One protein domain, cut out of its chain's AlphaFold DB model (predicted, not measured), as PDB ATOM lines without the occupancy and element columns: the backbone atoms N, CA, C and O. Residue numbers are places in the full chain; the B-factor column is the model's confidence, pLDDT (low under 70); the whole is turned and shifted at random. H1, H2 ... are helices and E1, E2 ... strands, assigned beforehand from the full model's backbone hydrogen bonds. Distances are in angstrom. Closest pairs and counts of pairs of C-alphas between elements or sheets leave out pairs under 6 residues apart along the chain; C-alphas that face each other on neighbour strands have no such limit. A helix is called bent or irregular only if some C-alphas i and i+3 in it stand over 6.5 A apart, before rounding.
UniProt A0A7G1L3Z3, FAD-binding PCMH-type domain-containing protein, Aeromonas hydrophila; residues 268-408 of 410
ATOM      1  N   LYS A 268     -37.127  24.948 -30.591       94.75
ATOM      2  CA  LYS A 268     -35.743  25.382 -30.401       94.75
ATOM      3  C   LYS A 268     -34.851  24.172 -30.194       94.75
ATOM      4  O   LYS A 268     -35.271  23.202 -29.563       94.75
ATOM      5  N   ALA A 269     -33.627  24.248 -30.695       95.94
ATOM      6  CA  ALA A 269     -32.592  23.270 -30.412       95.94
ATOM      7  C   ALA A 269     -31.244  23.960 -30.238       95.94
ATOM      8  O   ALA A 269     -30.948  24.946 -30.913       95.94
ATOM      9  N   SER A 270     -30.419  23.406 -29.355       95.69
ATOM     10  CA  SER A 270     -29.069  23.897 -29.097       95.69
ATOM     11  C   SER A 270     -28.039  22.793 -29.261       95.69
ATOM     12  O   SER A 270     -28.306  21.641 -28.921       95.69
ATOM     13  N   ALA A 271     -26.860  23.162 -29.749       95.44
ATOM     14  CA  ALA A 271     -25.688  22.306 -29.876       95.44
ATOM     15  C   ALA A 271     -24.485  22.957 -29.185       95.44
ATOM     16  O   ALA A 271     -24.393  24.183 -29.091       95.44
ATOM     17  N   LEU A 272     -23.545  22.133 -28.725       94.44
ATOM     18  CA  LEU A 272     -22.265  22.592 -28.189       94.44
ATOM     19  C   LEU A 272     -21.149  22.057 -29.080       94.44
ATOM     20  O   LEU A 272     -20.954  20.849 -29.156       94.44
ATOM     21  N   LEU A 273     -20.413  22.940 -29.741       95.50
ATOM     22  CA  LEU A 273     -19.329  22.579 -30.654       95.50
ATOM     23  C   LEU A 273     -18.004  22.983 -30.021       95.50
ATOM     24  O   LEU A 273     -17.828  24.157 -29.706       95.50
ATOM     25  N   VAL A 274     -17.076  22.050 -29.816       95.50
ATOM     26  CA  VAL A 274     -15.791  22.342 -29.170       95.50
ATOM     27  C   VAL A 274     -14.663  22.284 -30.184       95.50
ATOM     28  O   VAL A 274     -14.501  21.302 -30.905       95.50
ATOM     29  N   PHE A 275     -13.843  23.324 -30.177       95.25
ATOM     30  CA  PHE A 275     -12.685  23.501 -31.035       95.25
ATOM     31  C   PHE A 275     -11.409  23.496 -30.200       95.25
ATOM     32  O   PHE A 275     -11.424  23.800 -29.005       95.25
ATOM     33  N   ARG A 276     -10.293  23.146 -30.842       94.06
ATOM     34  CA  ARG A 276      -8.990  23.021 -30.173       94.06
ATOM     35  C   ARG A 276      -8.483  24.344 -29.576       94.06
ATOM     36  O   ARG A 276      -7.751  24.316 -28.597       94.06
ATOM     37  N   ASP A 277      -8.853  25.469 -30.187       90.06
ATOM     38  CA  ASP A 277      -8.406  26.816 -29.843       90.06
ATOM     39  C   ASP A 277      -9.456  27.866 -30.255       90.06
ATOM     40  O   ASP A 277     -10.457  27.561 -30.916       90.06
ATOM     41  N   ALA A 278      -9.233  29.117 -29.847       87.56
ATOM     42  CA  ALA A 278     -10.121  30.217 -30.199       87.56
ATOM     43  C   ALA A 278     -10.080  30.560 -31.690       87.56
ATOM     44  O   ALA A 278     -11.100  30.976 -32.226       87.56
ATOM     45  N   GLU A 279      -8.944  30.379 -32.372       87.94
ATOM     46  CA  GLU A 279      -8.825  30.667 -33.805       87.94
ATOM     47  C   GLU A 279      -9.848  29.852 -34.604       87.94
ATOM     48  O   GLU A 279     -10.651  30.418 -35.349       87.94
ATOM     49  N   GLN A 280      -9.895  28.536 -34.380       90.81
ATOM     50  CA  GLN A 280     -10.864  27.654 -35.031       90.81
ATOM     51  C   GLN A 280     -12.312  28.007 -34.655       90.81
ATOM     52  O   GLN A 280     -13.178  28.059 -35.530       90.81
ATOM     53  N   ALA A 281     -12.579  28.328 -33.383       91.44
ATOM     54  CA  ALA A 281     -13.911  28.746 -32.939       91.44
ATOM     55  C   ALA A 281     -14.368  30.072 -33.588       91.44
ATOM     56  O   ALA A 281     -15.538  30.224 -33.945       91.44
ATOM     57  N   CYS A 282     -13.459  31.028 -33.795       89.19
ATOM     58  CA  CYS A 282     -13.753  32.299 -34.462       89.19
ATOM     59  C   CYS A 282     -14.039  32.111 -35.955       89.19
ATOM     60  O   CYS A 282     -14.967  32.726 -36.491       89.19
ATOM     61  N   LEU A 283     -13.257  31.263 -36.634       89.81
ATOM     62  CA  LEU A 283     -13.476  30.930 -38.043       89.81
ATOM     63  C   LEU A 283     -14.842  30.256 -38.232       89.81
ATOM     64  O   LEU A 283     -15.622  30.683 -39.087       89.81
ATOM     65  N   ALA A 284     -15.181  29.296 -37.366       92.31
ATOM     66  CA  ALA A 284     -16.492  28.657 -37.356       92.31
ATOM     67  C   ALA A 284     -17.622  29.666 -37.088       92.31
ATOM     68  O   ALA A 284     -18.592  29.714 -37.840       92.31
ATOM     69  N   THR A 285     -17.477  30.546 -36.089       90.88
ATOM     70  CA  THR A 285     -18.448  31.624 -35.808       90.88
ATOM     71  C   THR A 285     -18.677  32.519 -37.028       90.88
ATOM     72  O   THR A 285     -19.817  32.829 -37.376       90.88
ATOM     73  N   SER A 286     -17.600  32.904 -37.717       88.31
ATOM     74  CA  SER A 286     -17.666  33.753 -38.913       88.31
ATOM     75  C   SER A 286     -18.446  33.081 -40.043       88.31
ATOM     76  O   SER A 286     -19.268  33.725 -40.695       88.31
ATOM     77  N   ARG A 287     -18.236  31.773 -40.243       90.31
ATOM     78  CA  ARG A 287     -18.984  30.970 -41.216       90.31
ATOM     79  C   ARG A 287     -20.460  30.848 -40.827       90.31
ATOM     80  O   ARG A 287     -21.334  31.077 -41.667       90.31
ATOM     81  N   LEU A 288     -20.736  30.559 -39.555       91.38
ATOM     82  CA  LEU A 288     -22.083  30.376 -39.004       91.38
ATOM     83  C   LEU A 288     -22.932  31.650 -38.997       91.38
ATOM     84  O   LEU A 288     -24.152  31.550 -38.993       91.38
ATOM     85  N   LYS A 289     -22.333  32.841 -39.093       86.62
ATOM     86  CA  LYS A 289     -23.075  34.106 -39.246       86.62
ATOM     87  C   LYS A 289     -24.029  34.112 -40.450       86.62
ATOM     88  O   LYS A 289     -25.030  34.818 -40.436       86.62
ATOM     89  N   SER A 290     -23.696  33.359 -41.500       88.31
ATOM     90  CA  SER A 290     -24.532  33.202 -42.702       88.31
ATOM     91  C   SER A 290     -25.554  32.061 -42.609       88.31
ATOM     92  O   SER A 290     -26.338  31.869 -43.534       88.31
ATOM     93  N   ALA A 291     -25.531  31.295 -41.517       91.94
ATOM     94  CA  ALA A 291     -26.413  30.162 -41.274       91.94
ATOM     95  C   ALA A 291     -27.723  30.611 -40.596       91.94
ATOM     96  O   ALA A 291     -27.768  31.699 -40.017       91.94
ATOM     97  N   PRO A 292     -28.775  29.771 -40.587       92.56
ATOM     98  CA  PRO A 292     -30.034  30.063 -39.898       92.56
ATOM     99  C   PRO A 292     -29.926  29.850 -38.373       92.56
ATOM    100  O   PRO A 292     -30.696  29.097 -37.777       92.56
ATOM    101  N   VAL A 293     -28.944  30.488 -37.735       92.88
ATOM    102  CA  VAL A 293     -28.738  30.459 -36.280       92.88
ATOM    103  C   VAL A 293     -29.484  31.607 -35.606       92.88
ATOM    104  O   VAL A 293     -29.502  32.729 -36.106       92.88
ATOM    105  N   ALA A 294     -30.075  31.330 -34.448       90.69
ATOM    106  CA  ALA A 294     -30.659  32.342 -33.573       90.69
ATOM    107  C   ALA A 294     -29.610  32.950 -32.631       90.69
ATOM    108  O   ALA A 294     -29.686  34.131 -32.309       90.69
ATOM    109  N   ALA A 295     -28.627  32.157 -32.195       90.50
ATOM    110  CA  ALA A 295     -27.518  32.622 -31.367       90.50
ATOM    111  C   ALA A 295     -26.257  31.775 -31.592       90.50
ATOM    112  O   ALA A 295     -26.344  30.575 -31.864       90.50
ATOM    113  N   VAL A 296     -25.089  32.404 -31.435       91.81
ATOM    114  CA  VAL A 296     -23.777  31.744 -31.378       91.81
ATOM    115  C   VAL A 296     -22.970  32.396 -30.259       91.81
ATOM    116  O   VAL A 296     -22.548  33.542 -30.378       91.81
ATOM    117  N   GLU A 297     -22.760  31.666 -29.170       90.94
ATOM    118  CA  GLU A 297     -22.057  32.144 -27.976       90.94
ATOM    119  C   GLU A 297     -20.725  31.405 -27.812       90.94
ATOM    120  O   GLU A 297     -20.703  30.181 -27.675       90.94
ATOM    121  N   LEU A 298     -19.615  32.144 -27.792       91.12
ATOM    122  CA  LEU A 298     -18.277  31.592 -27.577       91.12
ATOM    123  C   LEU A 298     -17.939  31.551 -26.082       91.12
ATOM    124  O   LEU A 298     -18.166  32.515 -25.353       91.12
ATOM    125  N   MET A 299     -17.364  30.439 -25.630       91.19
ATOM    126  CA  MET A 299     -16.901  30.238 -24.256       91.19
ATOM    127  C   MET A 299     -15.493  29.640 -24.264       91.19
ATOM    128  O   MET A 299     -15.255  28.621 -24.913       91.19
ATOM    129  N   ASP A 300     -14.566  30.251 -23.527       88.88
ATOM    130  CA  ASP A 300     -13.193  29.751 -23.411       88.88
ATOM    131  C   ASP A 300     -13.079  28.551 -22.447       88.88
ATOM    132  O   ASP A 300     -13.945  28.301 -21.599       88.88
ATOM    133  N   GLY A 301     -11.978  27.807 -22.553       87.44
ATOM    134  CA  GLY A 301     -11.730  26.595 -21.777       87.44
ATOM    135  C   GLY A 301     -11.627  26.820 -20.267       87.44
ATOM    136  O   GLY A 301     -12.042  25.953 -19.495       87.44
ATOM    137  N   ARG A 302     -11.139  27.981 -19.806       85.12
ATOM    138  CA  ARG A 302     -11.065  28.320 -18.369       85.12
ATOM    139  C   ARG A 302     -12.457  28.590 -17.807       85.12
ATOM    140  O   ARG A 302     -12.801  28.088 -16.735       85.12
ATOM    141  N   SER A 303     -13.274  29.318 -18.559       85.38
ATOM    142  CA  SER A 303     -14.681  29.555 -18.265       85.38
ATOM    143  C   SER A 303     -15.434  28.225 -18.180       85.38
ATOM    144  O   SER A 303     -16.044  27.929 -17.151       85.38
ATOM    145  N   LEU A 304     -15.309  27.357 -19.189       87.75
ATOM    146  CA  LEU A 304     -15.920  26.020 -19.190       87.75
ATOM    147  C   LEU A 304     -15.442  25.158 -18.012       87.75
ATOM    148  O   LEU A 304     -16.240  24.463 -17.380       87.75
ATOM    149  N   ARG A 305     -14.156  25.251 -17.652       86.62
ATOM    150  CA  ARG A 305     -13.595  24.549 -16.494       86.62
ATOM    151  C   ARG A 305     -14.247  24.978 -15.177       86.62
ATOM    152  O   ARG A 305     -14.467  24.123 -14.326       86.62
ATOM    153  N   SER A 306     -14.593  26.258 -15.013       84.44
ATOM    154  CA  SER A 306     -15.207  26.787 -13.779       84.44
ATOM    155  C   SER A 306     -16.588  26.196 -13.471       84.44
ATOM    156  O   SER A 306     -17.034  26.192 -12.322       84.44
ATOM    157  N   VAL A 307     -17.274  25.686 -14.495       84.31
ATOM    158  CA  VAL A 307     -18.583  25.041 -14.361       84.31
ATOM    159  C   VAL A 307     -18.500  23.521 -14.447       84.31
ATOM    160  O   VAL A 307     -19.505  22.866 -14.183       84.31
ATOM    161  N   ALA A 308     -17.329  22.948 -14.744       82.50
ATOM    162  CA  ALA A 308     -17.134  21.509 -14.875       82.50
ATOM    163  C   ALA A 308     -17.635  20.749 -13.633       82.50
ATOM    164  O   ALA A 308     -17.282  21.067 -12.499       82.50
ATOM    165  N   GLY A 309     -18.463  19.724 -13.850       76.00
ATOM    166  CA  GLY A 309     -19.036  18.907 -12.774       76.00
ATOM    167  C   GLY A 309     -20.371  19.399 -12.207       76.00
ATOM    168  O   GLY A 309     -20.943  18.690 -11.381       76.00
ATOM    169  N   LYS A 310     -20.918  20.540 -12.659       78.00
ATOM    170  CA  LYS A 310     -22.331  20.852 -12.380       78.00
ATOM    171  C   LYS A 310     -23.256  19.845 -13.102       78.00
ATOM    172  O   LYS A 310     -22.893  19.341 -14.166       78.00
ATOM    173  N   PRO A 311     -24.443  19.539 -12.549       73.69
ATOM    174  CA  PRO A 311     -25.403  18.640 -13.192       73.69
ATOM    175  C   PRO A 311     -25.777  19.101 -14.609       73.69
ATOM    176  O   PRO A 311     -25.956  20.295 -14.839       73.69
ATOM    177  N   GLY A 312     -25.912  18.159 -15.547       71.12
ATOM    178  CA  GLY A 312     -26.325  18.433 -16.933       71.12
ATOM    179  C   GLY A 312     -25.196  18.822 -17.898       71.12
ATOM    180  O   GLY A 312     -25.462  19.074 -19.069       71.12
ATOM    181  N   LEU A 313     -23.943  18.852 -17.436       75.75
ATOM    182  CA  LEU A 313     -22.773  19.111 -18.279       75.75
ATOM    183  C   LEU A 313     -22.166  17.824 -18.853       75.75
ATOM    184  O   LEU A 313     -22.003  16.855 -18.108       75.75
ATOM    185  N   PRO A 314     -21.729  17.830 -20.124       82.25
ATOM    186  CA  PRO A 314     -20.942  16.738 -20.685       82.25
ATOM    187  C   PRO A 314     -19.641  16.483 -19.914       82.25
ATOM    188  O   PRO A 314     -18.888  17.413 -19.612       82.25
ATOM    189  N   ASP A 315     -19.329  15.211 -19.657       85.38
ATOM    190  CA  ASP A 315     -18.143  14.823 -18.881       85.38
ATOM    191  C   ASP A 315     -16.822  15.244 -19.534       85.38
ATOM    192  O   ASP A 315     -15.867  15.563 -18.822       85.38
ATOM    193  N   PHE A 316     -16.777  15.327 -20.870       88.38
ATOM    194  CA  PHE A 316     -15.573  15.741 -21.596       88.38
ATOM    195  C   PHE A 316     -15.105  17.150 -21.208       88.38
ATOM    196  O   PHE A 316     -13.916  17.435 -21.305       88.38
ATOM    197  N   ILE A 317     -15.986  18.025 -20.697       87.81
ATOM    198  CA  ILE A 317     -15.618  19.384 -20.258       87.81
ATOM    199  C   ILE A 317     -14.559  19.344 -19.145       87.81
ATOM    200  O   ILE A 317     -13.702  20.223 -19.060       87.81
ATOM    201  N   LYS A 318     -14.555  18.286 -18.321       86.62
ATOM    202  CA  LYS A 318     -13.565  18.076 -17.252       86.62
ATOM    203  C   LYS A 318     -12.170  17.750 -17.785       86.62
ATOM    204  O   LYS A 318     -11.202  17.850 -17.034       86.62
ATOM    205  N   THR A 319     -12.049  17.330 -19.038       88.75
ATOM    206  CA  THR A 319     -10.781  16.897 -19.635       88.75
ATOM    207  C   THR A 319     -10.347  17.765 -20.809       88.75
ATOM    208  O   THR A 319      -9.262  17.539 -21.334       88.75
ATOM    209  N   LEU A 320     -11.140  18.773 -21.193       89.75
ATOM    210  CA  LEU A 320     -10.756  19.734 -22.227       89.75
ATOM    211  C   LEU A 320      -9.478  20.484 -21.840       89.75
ATOM    212  O   LEU A 320      -9.314  20.903 -20.686       89.75
ATOM    213  N   ASP A 321      -8.615  20.684 -22.834       90.38
ATOM    214  CA  ASP A 321      -7.498  21.620 -22.746       90.38
ATOM    215  C   ASP A 321      -8.029  23.026 -22.412       90.38
ATOM    216  O   ASP A 321      -9.108  23.417 -22.859       90.38
ATOM    217  N   LEU A 322      -7.279  23.799 -21.626       89.12
ATOM    218  CA  LEU A 322      -7.639  25.182 -21.308       89.12
ATOM    219  C   LEU A 322      -7.582  26.102 -22.534       89.12
ATOM    220  O   LEU A 322      -8.215  27.155 -22.511       89.12
ATOM    221  N   ALA A 323      -6.845  25.714 -23.578       89.88
ATOM    222  CA  ALA A 323      -6.845  26.398 -24.866       89.88
ATOM    223  C   ALA A 323      -8.149  26.183 -25.655       89.88
ATOM    224  O   ALA A 323      -8.498  27.028 -26.480       89.88
ATOM    225  N   ALA A 324      -8.882  25.091 -25.397       92.75
ATOM    226  CA  ALA A 324     -10.098  24.762 -26.133       92.75
ATOM    227  C   ALA A 324     -11.169  25.846 -25.973       92.75
ATOM    228  O   ALA A 324     -11.293  26.473 -24.921       92.75
ATOM    229  N   CYS A 325     -11.976  26.040 -27.009       93.25
ATOM    230  CA  CYS A 325     -13.101  26.973 -27.000       93.25
ATOM    231  C   CYS A 325     -14.363  26.256 -27.472       93.25
ATOM    232  O   CYS A 325     -14.304  25.442 -28.391       93.25
ATOM    233  N   ALA A 326     -15.504  26.560 -26.861       93.81
ATOM    234  CA  ALA A 326     -16.791  26.018 -27.275       93.81
ATOM    235  C   ALA A 326     -17.690  27.104 -27.865       93.81
ATOM    236  O   ALA A 326     -17.723  28.226 -27.364       93.81
ATOM    237  N   LEU A 327     -18.455  26.740 -28.890       94.56
ATOM    238  CA  LEU A 327     -19.581  27.508 -29.400       94.56
ATOM    239  C   LEU A 327     -20.876  26.844 -28.936       94.56
ATOM    240  O   LEU A 327     -21.128  25.682 -29.256       94.56
ATOM    241  N   LEU A 328     -21.695  27.581 -28.192       94.19
ATOM    242  CA  LEU A 328     -23.090  27.237 -27.954       94.19
ATOM    243  C   LEU A 328     -23.921  27.850 -29.079       94.19
ATOM    244  O   LEU A 328     -23.996  29.071 -29.203       94.19
ATOM    245  N   VAL A 329     -24.505  26.993 -29.908       95.50
ATOM    246  CA  VAL A 329     -25.284  27.392 -31.082       95.50
ATOM    247  C   VAL A 329     -26.743  27.068 -30.831       95.50
ATOM    248  O   VAL A 329     -27.051  25.933 -30.479       95.50
ATOM    249  N   GLU A 330     -27.633  28.033 -31.039       94.81
ATOM    250  CA  GLU A 330     -29.080  27.833 -30.938       94.81
ATOM    251  C   GLU A 330     -29.768  28.117 -32.275       94.81
ATOM    252  O   GLU A 330     -29.427  29.069 -32.976       94.81
ATOM    253  N   VAL A 331     -30.756  27.289 -32.610       95.62
ATOM    254  CA  VAL A 331     -31.600  27.393 -33.805       95.62
ATOM    255  C   VAL A 331     -33.062  27.373 -33.378       95.62
ATOM    256  O   VAL A 331     -33.447  26.611 -32.488       95.62
ATOM    257  N   HIS A 332     -33.882  28.210 -34.016       94.25
ATOM    258  CA  HIS A 332     -35.329  28.289 -33.800       94.25
ATOM    259  C   HIS A 332     -36.087  27.920 -35.086       94.25
ATOM    260  O   HIS A 332     -35.578  28.147 -36.188       94.25
ATOM    261  N   GLY A 333     -37.309  27.402 -34.948       93.12
ATOM    262  CA  GLY A 333     -38.224  27.111 -36.057       93.12
ATOM    263  C   GLY A 333     -39.696  27.266 -35.661       93.12
ATOM    264  O   GLY A 333     -40.062  27.087 -34.495       93.12
ATOM    265  N   GLU A 334     -40.545  27.606 -36.629       92.94
ATOM    266  CA  GLU A 334     -42.005  27.673 -36.471       92.94
ATOM    267  C   GLU A 334     -42.622  26.276 -36.414       92.94
ATOM    268  O   GLU A 334     -43.569  26.045 -35.665       92.94
ATOM    269  N   SER A 335     -42.041  25.336 -37.161       95.75
ATOM    270  CA  SER A 335     -42.408  23.917 -37.182       95.75
ATOM    271  C   SER A 335     -41.229  23.029 -36.777       95.75
ATOM    272  O   SER A 335     -40.075  23.468 -36.731       95.75
ATOM    273  N   LYS A 336     -41.509  21.761 -36.458       95.38
ATOM    274  CA  LYS A 336     -40.455  20.786 -36.138       95.38
ATOM    275  C   LYS A 336     -39.616  20.468 -37.368       95.38
ATOM    276  O   LYS A 336     -38.408  20.313 -37.245       95.38
ATOM    277  N   GLU A 337     -40.257  20.392 -38.525       96.69
ATOM    278  CA  GLU A 337     -39.645  20.125 -39.822       96.69
ATOM    279  C   GLU A 337     -38.649  21.236 -40.171       96.69
ATOM    280  O   GLU A 337     -37.477  20.963 -40.405       96.69
ATOM    281  N   GLU A 338     -39.071  22.499 -40.062       96.25
ATOM    282  CA  GLU A 338     -38.187  23.647 -40.283       96.25
ATOM    283  C   GLU A 338     -37.010  23.674 -39.296       96.25
ATOM    284  O   GLU A 338     -35.882  23.983 -39.684       96.25
ATOM    285  N   LEU A 339     -37.250  23.352 -38.018       96.75
ATOM    286  CA  LEU A 339     -36.175  23.271 -37.031       96.75
ATOM    287  C   LEU A 339     -35.138  22.214 -37.434       96.75
ATOM    288  O   LEU A 339     -33.941  22.492 -37.351       96.75
ATOM    289  N   VAL A 340     -35.579  21.026 -37.863       97.06
ATOM    290  CA  VAL A 340     -34.689  19.936 -38.291       97.06
ATOM    291  C   VAL A 340     -33.862  20.369 -39.499       97.06
ATOM    292  O   VAL A 340     -32.636  20.317 -39.423       97.06
ATOM    293  N   ASP A 341     -34.501  20.906 -40.539       97.06
ATOM    294  CA  ASP A 341     -33.817  21.374 -41.750       97.06
ATOM    295  C   ASP A 341     -32.743  22.427 -41.426       97.06
ATOM    296  O   ASP A 341     -31.619  22.382 -41.934       97.06
ATOM    297  N   ARG A 342     -33.057  23.381 -40.537       97.31
ATOM    298  CA  ARG A 342     -32.096  24.404 -40.094       97.31
ATOM    299  C   ARG A 342     -30.955  23.807 -39.270       97.31
ATOM    300  O   ARG A 342     -29.804  24.194 -39.470       97.31
ATOM    301  N   CYS A 343     -31.239  22.861 -38.372       97.44
ATOM    302  CA  CYS A 343     -30.206  22.156 -37.606       97.44
ATOM    303  C   CYS A 343     -29.245  21.395 -38.527       97.44
ATOM    304  O   CYS A 343     -28.031  21.437 -38.314       97.44
ATOM    305  N   GLU A 344     -29.760  20.727 -39.561       97.00
ATOM    306  CA  GLU A 344     -28.951  20.001 -40.545       97.00
ATOM    307  C   GLU A 344     -28.056  20.945 -41.352       97.00
ATOM    308  O   GLU A 344     -26.855  20.693 -41.473       97.00
ATOM    309  N   GLN A 345     -28.592  22.079 -41.818       96.69
ATOM    310  CA  GLN A 345     -27.810  23.111 -42.510       96.69
ATOM    311  C   GLN A 345     -26.665  23.643 -41.640       96.69
ATOM    312  O   GLN A 345     -25.516  23.707 -42.081       96.69
ATOM    313  N   VAL A 346     -26.959  23.987 -40.383       96.81
ATOM    314  CA  VAL A 346     -25.953  24.481 -39.432       96.81
ATOM    315  C   VAL A 346     -24.903  23.410 -39.133       96.81
ATOM    316  O   VAL A 346     -23.711  23.711 -39.094       96.81
ATOM    317  N   THR A 347     -25.322  22.152 -38.978       96.06
ATOM    318  CA  THR A 347     -24.416  21.017 -38.737       96.06
ATOM    319  C   THR A 347     -23.482  20.786 -39.924       96.06
ATOM    320  O   THR A 347     -22.280  20.619 -39.724       96.06
ATOM    321  N   ALA A 348     -24.000  20.838 -41.154       95.62
ATOM    322  CA  ALA A 348     -23.200  20.690 -42.368       95.62
ATOM    323  C   ALA A 348     -22.136  21.793 -42.487       95.62
ATOM    324  O   ALA A 348     -20.979  21.503 -42.779       95.62
ATOM    325  N   MET A 349     -22.500  23.043 -42.184       95.25
ATOM    326  CA  MET A 349     -21.554  24.164 -42.165       95.25
ATOM    327  C   MET A 349     -20.507  24.030 -41.052       95.25
ATOM    328  O   MET A 349     -19.336  24.336 -41.258       95.25
ATOM    329  N   ALA A 350     -20.905  23.560 -39.869       93.44
ATOM    330  CA  ALA A 350     -19.991  23.344 -38.748       93.44
ATOM    331  C   ALA A 350     -19.015  22.176 -38.978       93.44
ATOM    332  O   ALA A 350     -17.928  22.167 -38.397       93.44
ATOM    333  N   ALA A 351     -19.381  21.201 -39.816       92.94
ATOM    334  CA  ALA A 351     -18.528  20.071 -40.184       92.94
ATOM    335  C   ALA A 351     -17.339  20.468 -41.083       92.94
ATOM    336  O   ALA A 351     -16.397  19.689 -41.214       92.94
ATOM    337  N   GLU A 352     -17.338  21.683 -41.652       94.06
ATOM    338  CA  GLU A 352     -16.187  22.257 -42.370       94.06
ATOM    339  C   GLU A 352     -14.964  22.465 -41.445       94.06
ATOM    340  O   GLU A 352     -13.840  22.616 -41.925       94.06
ATOM    341  N   PHE A 353     -15.164  22.447 -40.121       93.62
ATOM    342  CA  PHE A 353     -14.142  22.714 -39.110       93.62
ATOM    343  C   PHE A 353     -13.919  21.505 -38.195       93.62
ATOM    344  O   PHE A 353     -14.862  20.843 -37.761       93.62
ATOM    345  N   ALA A 354     -12.657  21.236 -37.847       93.12
ATOM    346  CA  ALA A 354     -12.301  20.119 -36.977       93.12
ATOM    347  C   ALA A 354     -12.737  20.375 -35.522       93.12
ATOM    348  O   ALA A 354     -12.212  21.262 -34.844       93.12
ATOM    349  N   GLN A 355     -13.676  19.562 -35.038       93.88
ATOM    350  CA  GLN A 355     -14.183  19.602 -33.666       93.88
ATOM    351  C   GLN A 355     -13.446  18.572 -32.801       93.88
ATOM    352  O   GLN A 355     -13.217  17.442 -33.231       93.88
ATOM    353  N   VAL A 356     -13.086  18.944 -31.571       94.88
ATOM    354  CA  VAL A 356     -12.441  18.035 -30.600       94.88
ATOM    355  C   VAL A 356     -13.458  17.298 -29.726       94.88
ATOM    356  O   VAL A 356     -13.165  16.230 -29.197       94.88
ATOM    357  N   ALA A 357     -14.650  17.869 -29.577       93.81
ATOM    358  CA  ALA A 357     -15.805  17.275 -28.919       93.81
ATOM    359  C   ALA A 357     -17.067  18.024 -29.363       93.81
ATOM    360  O   ALA A 357     -16.990  19.176 -29.797       93.81
ATOM    361  N   SER A 358     -18.234  17.405 -29.216       94.12
ATOM    362  CA  SER A 358     -19.499  18.097 -29.441       94.12
ATOM    363  C   SER A 358     -20.665  17.458 -28.694       94.12
ATOM    364  O   SER A 358     -20.607  16.312 -28.248       94.12
ATOM    365  N   VAL A 359     -21.731  18.238 -28.552       93.56
ATOM    366  CA  VAL A 359     -23.082  17.782 -28.235       93.56
ATOM    367  C   VAL A 359     -23.947  18.145 -29.444       93.56
ATOM    368  O   VAL A 359     -23.989  19.331 -29.791       93.56
ATOM    369  N   PRO A 360     -24.603  17.170 -30.103       94.62
ATOM    370  CA  PRO A 360     -25.464  17.447 -31.249       94.62
ATOM    371  C   PRO A 360     -26.679  18.286 -30.835       94.62
ATOM    372  O   PRO A 360     -26.987  18.411 -29.648       94.62
ATOM    373  N   PHE A 361     -27.389  18.834 -31.823       95.88
ATOM    374  CA  PHE A 361     -28.617  19.582 -31.573       95.88
ATOM    375  C   PHE A 361     -29.620  18.764 -30.755       95.88
ATOM    376  O   PHE A 361     -29.978  17.643 -31.113       95.88
ATOM    377  N   THR A 362     -30.085  19.351 -29.654       92.75
ATOM    378  CA  THR A 362     -31.094  18.763 -28.772       92.75
ATOM    379  C   THR A 362     -32.175  19.781 -28.425       92.75
ATOM    380  O   THR A 362     -31.892  20.956 -28.181       92.75
ATOM    381  N   GLY A 363     -33.424  19.315 -28.367       88.00
ATOM    382  CA  GLY A 363     -34.553  20.109 -27.876       88.00
ATOM    383  C   GLY A 363     -34.481  20.390 -26.370       88.00
ATOM    384  O   GLY A 363     -35.028  21.387 -25.908       88.00
ATOM    385  N   ASP A 364     -33.747  19.575 -25.602       83.00
ATOM    386  CA  ASP A 364     -33.463  19.841 -24.184       83.00
ATOM    387  C   ASP A 364     -32.278  20.810 -24.038       83.00
ATOM    388  O   ASP A 364     -31.184  20.485 -23.574       83.00
ATOM    389  N   SER A 365     -32.490  22.036 -24.511       81.88
ATOM    390  CA  SER A 365     -31.470  23.088 -24.533       81.88
ATOM    391  C   SER A 365     -31.208  23.703 -23.152       81.88
ATOM    392  O   SER A 365     -30.237  24.442 -22.975       81.88
ATOM    393  N   ALA A 366     -32.054  23.415 -22.154       79.12
ATOM    394  CA  ALA A 366     -31.980  24.032 -20.832       79.12
ATOM    395  C   ALA A 366     -30.647  23.731 -20.131       79.12
ATOM    396  O   ALA A 366     -30.040  24.638 -19.557       79.12
ATOM    397  N   GLY A 367     -30.166  22.486 -20.233       79.19
ATOM    398  CA  GLY A 367     -28.872  22.077 -19.688       79.19
ATOM    399  C   GLY A 367     -27.709  22.858 -20.303       79.19
ATOM    400  O   GLY A 367     -26.885  23.403 -19.572       79.19
ATOM    401  N   LEU A 368     -27.687  23.001 -21.633       85.31
ATOM    402  CA  LEU A 368     -26.631  23.721 -22.351       85.31
ATOM    403  C   LEU A 368     -26.635  25.227 -22.044       85.31
ATOM    404  O   LEU A 368     -25.586  25.816 -21.786       85.31
ATOM    405  N   TRP A 369     -27.807  25.856 -21.974       85.56
ATOM    406  CA  TRP A 369     -27.906  27.265 -21.584       85.56
ATOM    407  C   TRP A 369     -27.587  27.511 -20.107       85.56
ATOM    408  O   TRP A 369     -27.117  28.597 -19.755       85.56
ATOM    409  N   ALA A 370     -27.801  26.525 -19.231       77.56
ATOM    410  CA  ALA A 370     -27.388  26.615 -17.833       77.56
ATOM    411  C   ALA A 370     -25.859  26.711 -17.695       77.56
ATOM    412  O   ALA A 370     -25.385  27.425 -16.809       77.56
ATOM    413  N   ILE A 371     -25.093  26.084 -18.604       80.12
ATOM    414  CA  ILE A 371     -23.632  26.248 -18.714       80.12
ATOM    415  C   ILE A 371     -23.311  27.732 -18.874       80.12
ATOM    416  O   ILE A 371     -22.678  28.335 -18.007       80.12
ATOM    417  N   ARG A 372     -23.831  28.333 -19.950       82.69
ATOM    418  CA  ARG A 372     -23.558  29.715 -20.351       82.69
ATOM    419  C   ARG A 372     -24.001  30.738 -19.304       82.69
ATOM    420  O   ARG A 372     -23.269  31.694 -19.041       82.69
ATOM    421  N   LYS A 373     -25.173  30.543 -18.689       79.00
ATOM    422  CA  LYS A 373     -25.697  31.418 -17.619       79.00
ATOM    423  C   LYS A 373     -24.917  31.265 -16.311       79.00
ATOM    424  O   LYS A 373     -24.770  32.225 -15.561       79.00
ATOM    425  N   GLY A 374     -24.410  30.064 -16.037       75.31
ATOM    426  CA  GLY A 374     -23.677  29.740 -14.819       75.31
ATOM    427  C   GLY A 374     -22.207  30.162 -14.819       75.31
ATOM    428  O   GLY A 374     -21.605  30.115 -13.745       75.31
ATOM    429  N   LEU A 375     -21.644  30.557 -15.970       81.25
ATOM    430  CA  LEU A 375     -20.234  30.940 -16.112       81.25
ATOM    431  C   LEU A 375     -19.864  32.126 -15.226       81.25
ATOM    432  O   LEU A 375     -18.986  32.010 -14.377       81.25
ATOM    433  N   PHE A 376     -20.559  33.251 -15.386       79.25
ATOM    434  CA  PHE A 376     -20.187  34.484 -14.699       79.25
ATOM    435  C   PHE A 376     -20.219  34.349 -13.159       79.25
ATOM    436  O   PHE A 376     -19.202  34.632 -12.519       79.25
ATOM    437  N   PRO A 377     -21.294  33.813 -12.538       77.25
ATOM    438  CA  PRO A 377     -21.296  33.560 -11.097       77.25
ATOM    439  C   PRO A 377     -20.235  32.546 -10.653       77.25
ATOM    440  O   PRO A 377     -19.691  32.682  -9.560       77.25
ATOM    441  N   ALA A 378     -19.933  31.527 -11.470       80.25
ATOM    442  CA  ALA A 378     -18.930  30.518 -11.130       80.25
ATOM    443  C   ALA A 378     -17.517  31.106 -11.106       80.25
ATOM    444  O   ALA A 378     -16.802  30.898 -10.131       80.25
ATOM    445  N   VAL A 379     -17.153  31.889 -12.126       78.69
ATOM    446  CA  VAL A 379     -15.871  32.606 -12.190       78.69
ATOM    447  C   VAL A 379     -15.730  33.554 -10.996       78.69
ATOM    448  O   VAL A 379     -14.699  33.558 -10.326       78.69
ATOM    449  N   GLY A 380     -16.794  34.287 -10.655       78.12
ATOM    450  CA  GLY A 380     -16.823  35.114  -9.448       78.12
ATOM    451  C   GLY A 380     -16.646  34.315  -8.156       78.12
ATOM    452  O   GLY A 380     -15.918  34.750  -7.264       78.12
ATOM    453  N   ALA A 381     -17.267  33.142  -8.043       77.88
ATOM    454  CA  ALA A 381     -17.208  32.311  -6.841       77.88
ATOM    455  C   ALA A 381     -15.836  31.663  -6.606       77.88
ATOM    456  O   ALA A 381     -15.467  31.453  -5.454       77.88
ATOM    457  N   VAL A 382     -15.076  31.369  -7.667       77.12
ATOM    458  CA  VAL A 382     -13.767  30.691  -7.568       77.12
ATOM    459  C   VAL A 382     -12.577  31.648  -7.444       77.12
ATOM    460  O   VAL A 382     -11.430  31.203  -7.402       77.12
ATOM    461  N   ARG A 383     -12.824  32.961  -7.387       80.62
ATOM    462  CA  ARG A 383     -11.770  33.970  -7.222       80.62
ATOM    463  C   ARG A 383     -11.075  33.849  -5.862       80.62
ATOM    464  O   ARG A 383     -11.672  33.439  -4.867       80.62
ATOM    465  N   THR A 384      -9.829  34.307  -5.790       82.75
ATOM    466  CA  THR A 384      -9.080  34.392  -4.531       82.75
ATOM    467  C   THR A 384      -9.731  35.396  -3.574       82.75
ATOM    468  O   THR A 384     -10.081  36.510  -3.970       82.75
ATOM    469  N   THR A 385      -9.874  35.041  -2.297       85.62
ATOM    470  CA  THR A 385     -10.363  35.970  -1.264       85.62
ATOM    471  C   THR A 385      -9.531  37.254  -1.248       85.62
ATOM    472  O   THR A 385      -8.306  37.202  -1.286       85.62
ATOM    473  N   GLY A 386     -10.196  38.409  -1.197       84.25
ATOM    474  CA  GLY A 386      -9.545  39.723  -1.287       84.25
ATOM    475  C   GLY A 386      -9.378  40.255  -2.715       84.25
ATOM    476  O   GLY A 386      -8.946  41.390  -2.880       84.25
ATOM    477  N   THR A 387      -9.762  39.484  -3.739       85.94
ATOM    478  CA  THR A 387      -9.806  39.942  -5.138       85.94
ATOM    479  C   THR A 387     -11.237  40.234  -5.600       85.94
ATOM    480  O   THR A 387     -12.217  39.755  -5.012       85.94
ATOM    481  N   THR A 388     -11.358  41.026  -6.670       82.56
ATOM    482  CA  THR A 388     -12.628  41.322  -7.345       82.56
ATOM    483  C   THR A 388     -12.571  40.894  -8.806       82.56
ATOM    484  O   THR A 388     -11.497  40.871  -9.405       82.56
ATOM    485  N   VAL A 389     -13.726  40.559  -9.376       80.88
ATOM    486  CA  VAL A 389     -13.853  40.339 -10.819       80.88
ATOM    487  C   VAL A 389     -14.068  41.691 -11.481       80.88
ATOM    488  O   VAL A 389     -14.986  42.422 -11.109       80.88
ATOM    489  N   ILE A 390     -13.226  42.006 -12.457       82.31
ATOM    490  CA  ILE A 390     -13.427  43.124 -13.376       82.31
ATOM    491  C   ILE A 390     -14.005  42.541 -14.664       82.31
ATOM    492  O   ILE A 390     -13.575  41.481 -15.115       82.31
ATOM    493  N   ILE A 391     -15.014  43.209 -15.215       80.12
ATOM    494  CA  ILE A 391     -15.700  42.791 -16.435       80.12
ATOM    495  C   ILE A 391     -15.527  43.901 -17.455       80.12
ATOM    496  O   ILE A 391     -15.790  45.063 -17.149       80.12
ATOM    497  N   GLU A 392     -15.159  43.524 -18.670       82.19
ATOM    498  CA  GLU A 392     -15.145  44.420 -19.817       82.19
ATOM    499  C   GLU A 392     -16.107  43.875 -20.884       82.19
ATOM    500  O   GLU A 392     -16.038  42.700 -21.244       82.19
ATOM    501  N   ASP A 393     -17.035  44.713 -21.363       81.75
ATOM    502  CA  ASP A 393     -17.905  44.414 -22.513       81.75
ATOM    503  C   ASP A 393     -17.335  45.147 -23.731       81.75
ATOM    504  O   ASP A 393     -17.518  46.357 -23.891       81.75
ATOM    505  N   VAL A 394     -16.563  44.428 -24.551       82.94
ATOM    506  CA  VAL A 394     -15.831  45.009 -25.680       82.94
ATOM    507  C   VAL A 394     -16.370  44.473 -27.000       82.94
ATOM    508  O   VAL A 394     -16.468  43.266 -27.211       82.94
ATOM    509  N   ALA A 395     -16.679  45.383 -27.924       82.81
ATOM    510  CA  ALA A 395     -17.134  45.045 -29.265       82.81
ATOM    511  C   ALA A 395     -15.992  45.178 -30.282       82.81
ATOM    512  O   ALA A 395     -15.415  46.255 -30.454       82.81
ATOM    513  N   PHE A 396     -15.717  44.101 -31.020       78.44
ATOM    514  CA  PHE A 396     -14.740  44.085 -32.108       78.44
ATOM    515  C   PHE A 396     -15.382  43.651 -33.430       78.44
ATOM    516  O   PHE A 396     -16.373  42.916 -33.428       78.44
ATOM    517  N   PRO A 397     -14.820  44.066 -34.579       77.44
ATOM    518  CA  PRO A 397     -15.126  43.422 -35.849       77.44
ATOM    519  C   PRO A 397     -14.795  41.927 -35.758       77.44
ATOM    520  O   PRO A 397     -13.726  41.570 -35.259       77.44
ATOM    521  N   ILE A 398     -15.689  41.067 -36.252       70.12
ATOM    522  CA  ILE A 398     -15.528  39.602 -36.214       70.12
ATOM    523  C   ILE A 398     -14.197  39.166 -36.837       70.12
ATOM    524  O   ILE A 398     -13.538  38.264 -36.329       70.12
ATOM    525  N   GLU A 399     -13.746  39.868 -37.878       69.44
ATOM    526  CA  GLU A 399     -12.507  39.575 -38.599       69.44
ATOM    527  C   GLU A 399     -11.257  39.764 -37.723       69.44
ATOM    528  O   GLU A 399     -10.174  39.300 -38.068       69.44
ATOM    529  N   ARG A 400     -11.394  40.457 -36.584       73.81
ATOM    530  CA  ARG A 400     -10.317  40.707 -35.620       73.81
ATOM    531  C   ARG A 400     -10.420  39.871 -34.346       73.81
ATOM    532  O   ARG A 400      -9.478  39.923 -33.561       73.81
ATOM    533  N   LEU A 401     -11.489  39.086 -34.162       68.00
ATOM    534  CA  LEU A 401     -11.724  38.299 -32.940       68.00
ATOM    535  C   LEU A 401     -10.544  37.355 -32.629       68.00
ATOM    536  O   LEU A 401     -10.123  37.238 -31.480       68.00
ATOM    537  N   VAL A 402      -9.958  36.757 -33.675       61.69
ATOM    538  CA  VAL A 402      -8.788  35.859 -33.588       61.69
ATOM    539  C   VAL A 402      -7.551  36.580 -33.042       61.69
ATOM    540  O   VAL A 402      -6.815  36.033 -32.228       61.69
ATOM    541  N   MET A 403      -7.314  37.824 -33.471       58.00
ATOM    542  CA  MET A 403      -6.094  38.571 -33.139       58.00
ATOM    543  C   MET A 403      -6.123  39.190 -31.736       58.00
ATOM    544  O   MET A 403      -5.073  39.527 -31.196       58.00
ATOM    545  N   THR A 404      -7.306  39.366 -31.144       56.81
ATOM    546  CA  THR A 404      -7.476  40.025 -29.839       56.81
ATOM    547  C   THR A 404      -7.409  39.066 -28.653       56.81
ATOM    548  O   THR A 404      -7.133  39.502 -27.540       56.81
ATOM    549  N   GLN A 405      -7.619  37.764 -28.865       56.41
ATOM    550  CA  GLN A 405      -7.686  36.777 -27.782       56.41
ATOM    551  C   GLN A 405      -6.406  36.681 -26.914       56.41
ATOM    552  O   GLN A 405      -6.545  36.590 -25.694       56.41
ATOM    553  N   PRO A 406      -5.170  36.789 -27.453       54.12
ATOM    554  CA  PRO A 406      -3.960  36.788 -26.623       54.12
ATOM    555  C   PRO A 406      -3.879  37.969 -25.641       54.12
ATOM    556  O   PRO A 406      -3.211  37.863 -24.618       54.12
ATOM    557  N   PHE A 407      -4.558  39.085 -25.932       49.56
ATOM    558  CA  PHE A 407      -4.573  40.274 -25.074       49.56
ATOM    559  C   PHE A 407      -5.581  40.178 -23.921       49.56
ATOM    560  O   PHE A 407      -5.441  40.915 -22.956       49.56
ATOM    561  N   LEU A 408      -6.568  39.276 -24.007       51.09
ATOM    562  CA  LEU A 408      -7.624  39.098 -22.997       51.09
ATOM    563  C   LEU A 408      -7.286  38.034 -21.934       51.09
ATOM    564  O   LEU A 408      -8.031  37.867 -20.973       51.09
TER     565      LEU A 408
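Overview. This is residues 268 to 408 of the 410 residues of the protein "FAD-binding PCMH-type domain-containing protein" of Aeromonas hydrophila (UniProt A0A7G1L3Z3). A twisted sheet of four strands forms the middle layer, with H1 and H4 over one face and H5, joined by H2, on the other, which makes three layers. From H5 a long loop runs out to Gly 386 and on to H6, which packs on H1. The 141 printed residues hold six named helices and four named strands, along the chain E1 H1 E2 H2 H3 E3 H4 E4 H5 H6. The sheet's order is E2 E3 E1 E4, all antiparallel, and the class is mixed, helices and strands. The whole is compact, with a radius of gyration of the C-alphas of 15.4 A, and only just elongated, spanning 53 by 35 by 26 A.

Along the chain. Find C-alpha 268 at (-35.743, 25.382, -30.401); from there E1 runs 23.1 A to residue 275. Its sheet mates are E2, residues 295 to 300, E3, residues 325 to 333 and 26.7 A long, and E4, residues 355 to 362. Look for H1 at residues 278 to 288, H2 at 301 to 307, H3 at 315 to 318, H4 at 336 to 350, 20.8 A long, and H5 at 366 to 381, 22.0 A long. H6, residues 398 to 408, ends at C-alpha 408, (-7.624, 39.098, -22.997). H5 has a kink of 42 degrees near residue 375 and is only just irregular, with C-alphas 373 and 376 6.9 A apart; H6 is irregular, with C-alphas 399 and 402 7.3 A apart.

Arrangement. Start at the sheet, where these backbone atoms of neighbour strands are within hydrogen-bond range: N 297 and O 328 of E2 and E3 at 2.9 A, O 329 and N 271 of E3 and E1 at 2.9 A, and N 274 and O 357 of E1 and E4 at 2.9 A. E1, H1, E2 and E3, H4, E4 are split strand-helix-strand units, two same-way strands with another strand between them, with right-handed crossovers. H1 and H4 are on the same face, at heights over the sheet of 8.3 A and 8.4 A; H5 is on the opposite face, at 11.7 A. H4 touches H1 with residues 346 to 350 alone; the closest C-alphas, of Ala 284 and Ala 350, are 6.5 A apart. H6 touches H1 at a shallow tilt of 23 degrees, opposite ways, the C-alphas of Glu 279 and Val 402 closest at 5.2 A. H2 touches H5 about perpendicular, at 86 degrees, the C-alphas of Ser 306 and Ala 378 closest at 5.9 A. H3 only grazes the sheet, with residues 316 to 317. H1 and H4 have every O i to N i+4 pair within hydrogen-bond range, H2 2 of 3, H5 9 of 12, H6 1 of 7 beside 4 of 8 O i to N i+3 pairs; H3 is too short for such a pair.

Size, cuts and confidence. The C-alphas farthest apart, of Glu 337 and Gly 386, are 52.7 A apart. The printed part has no cut. The link from H5 to H6, residues 382 to 397, is long. The mean pLDDT of the printed part is 86.3; look for values under 70 at residue 399 and residues 401 to 408.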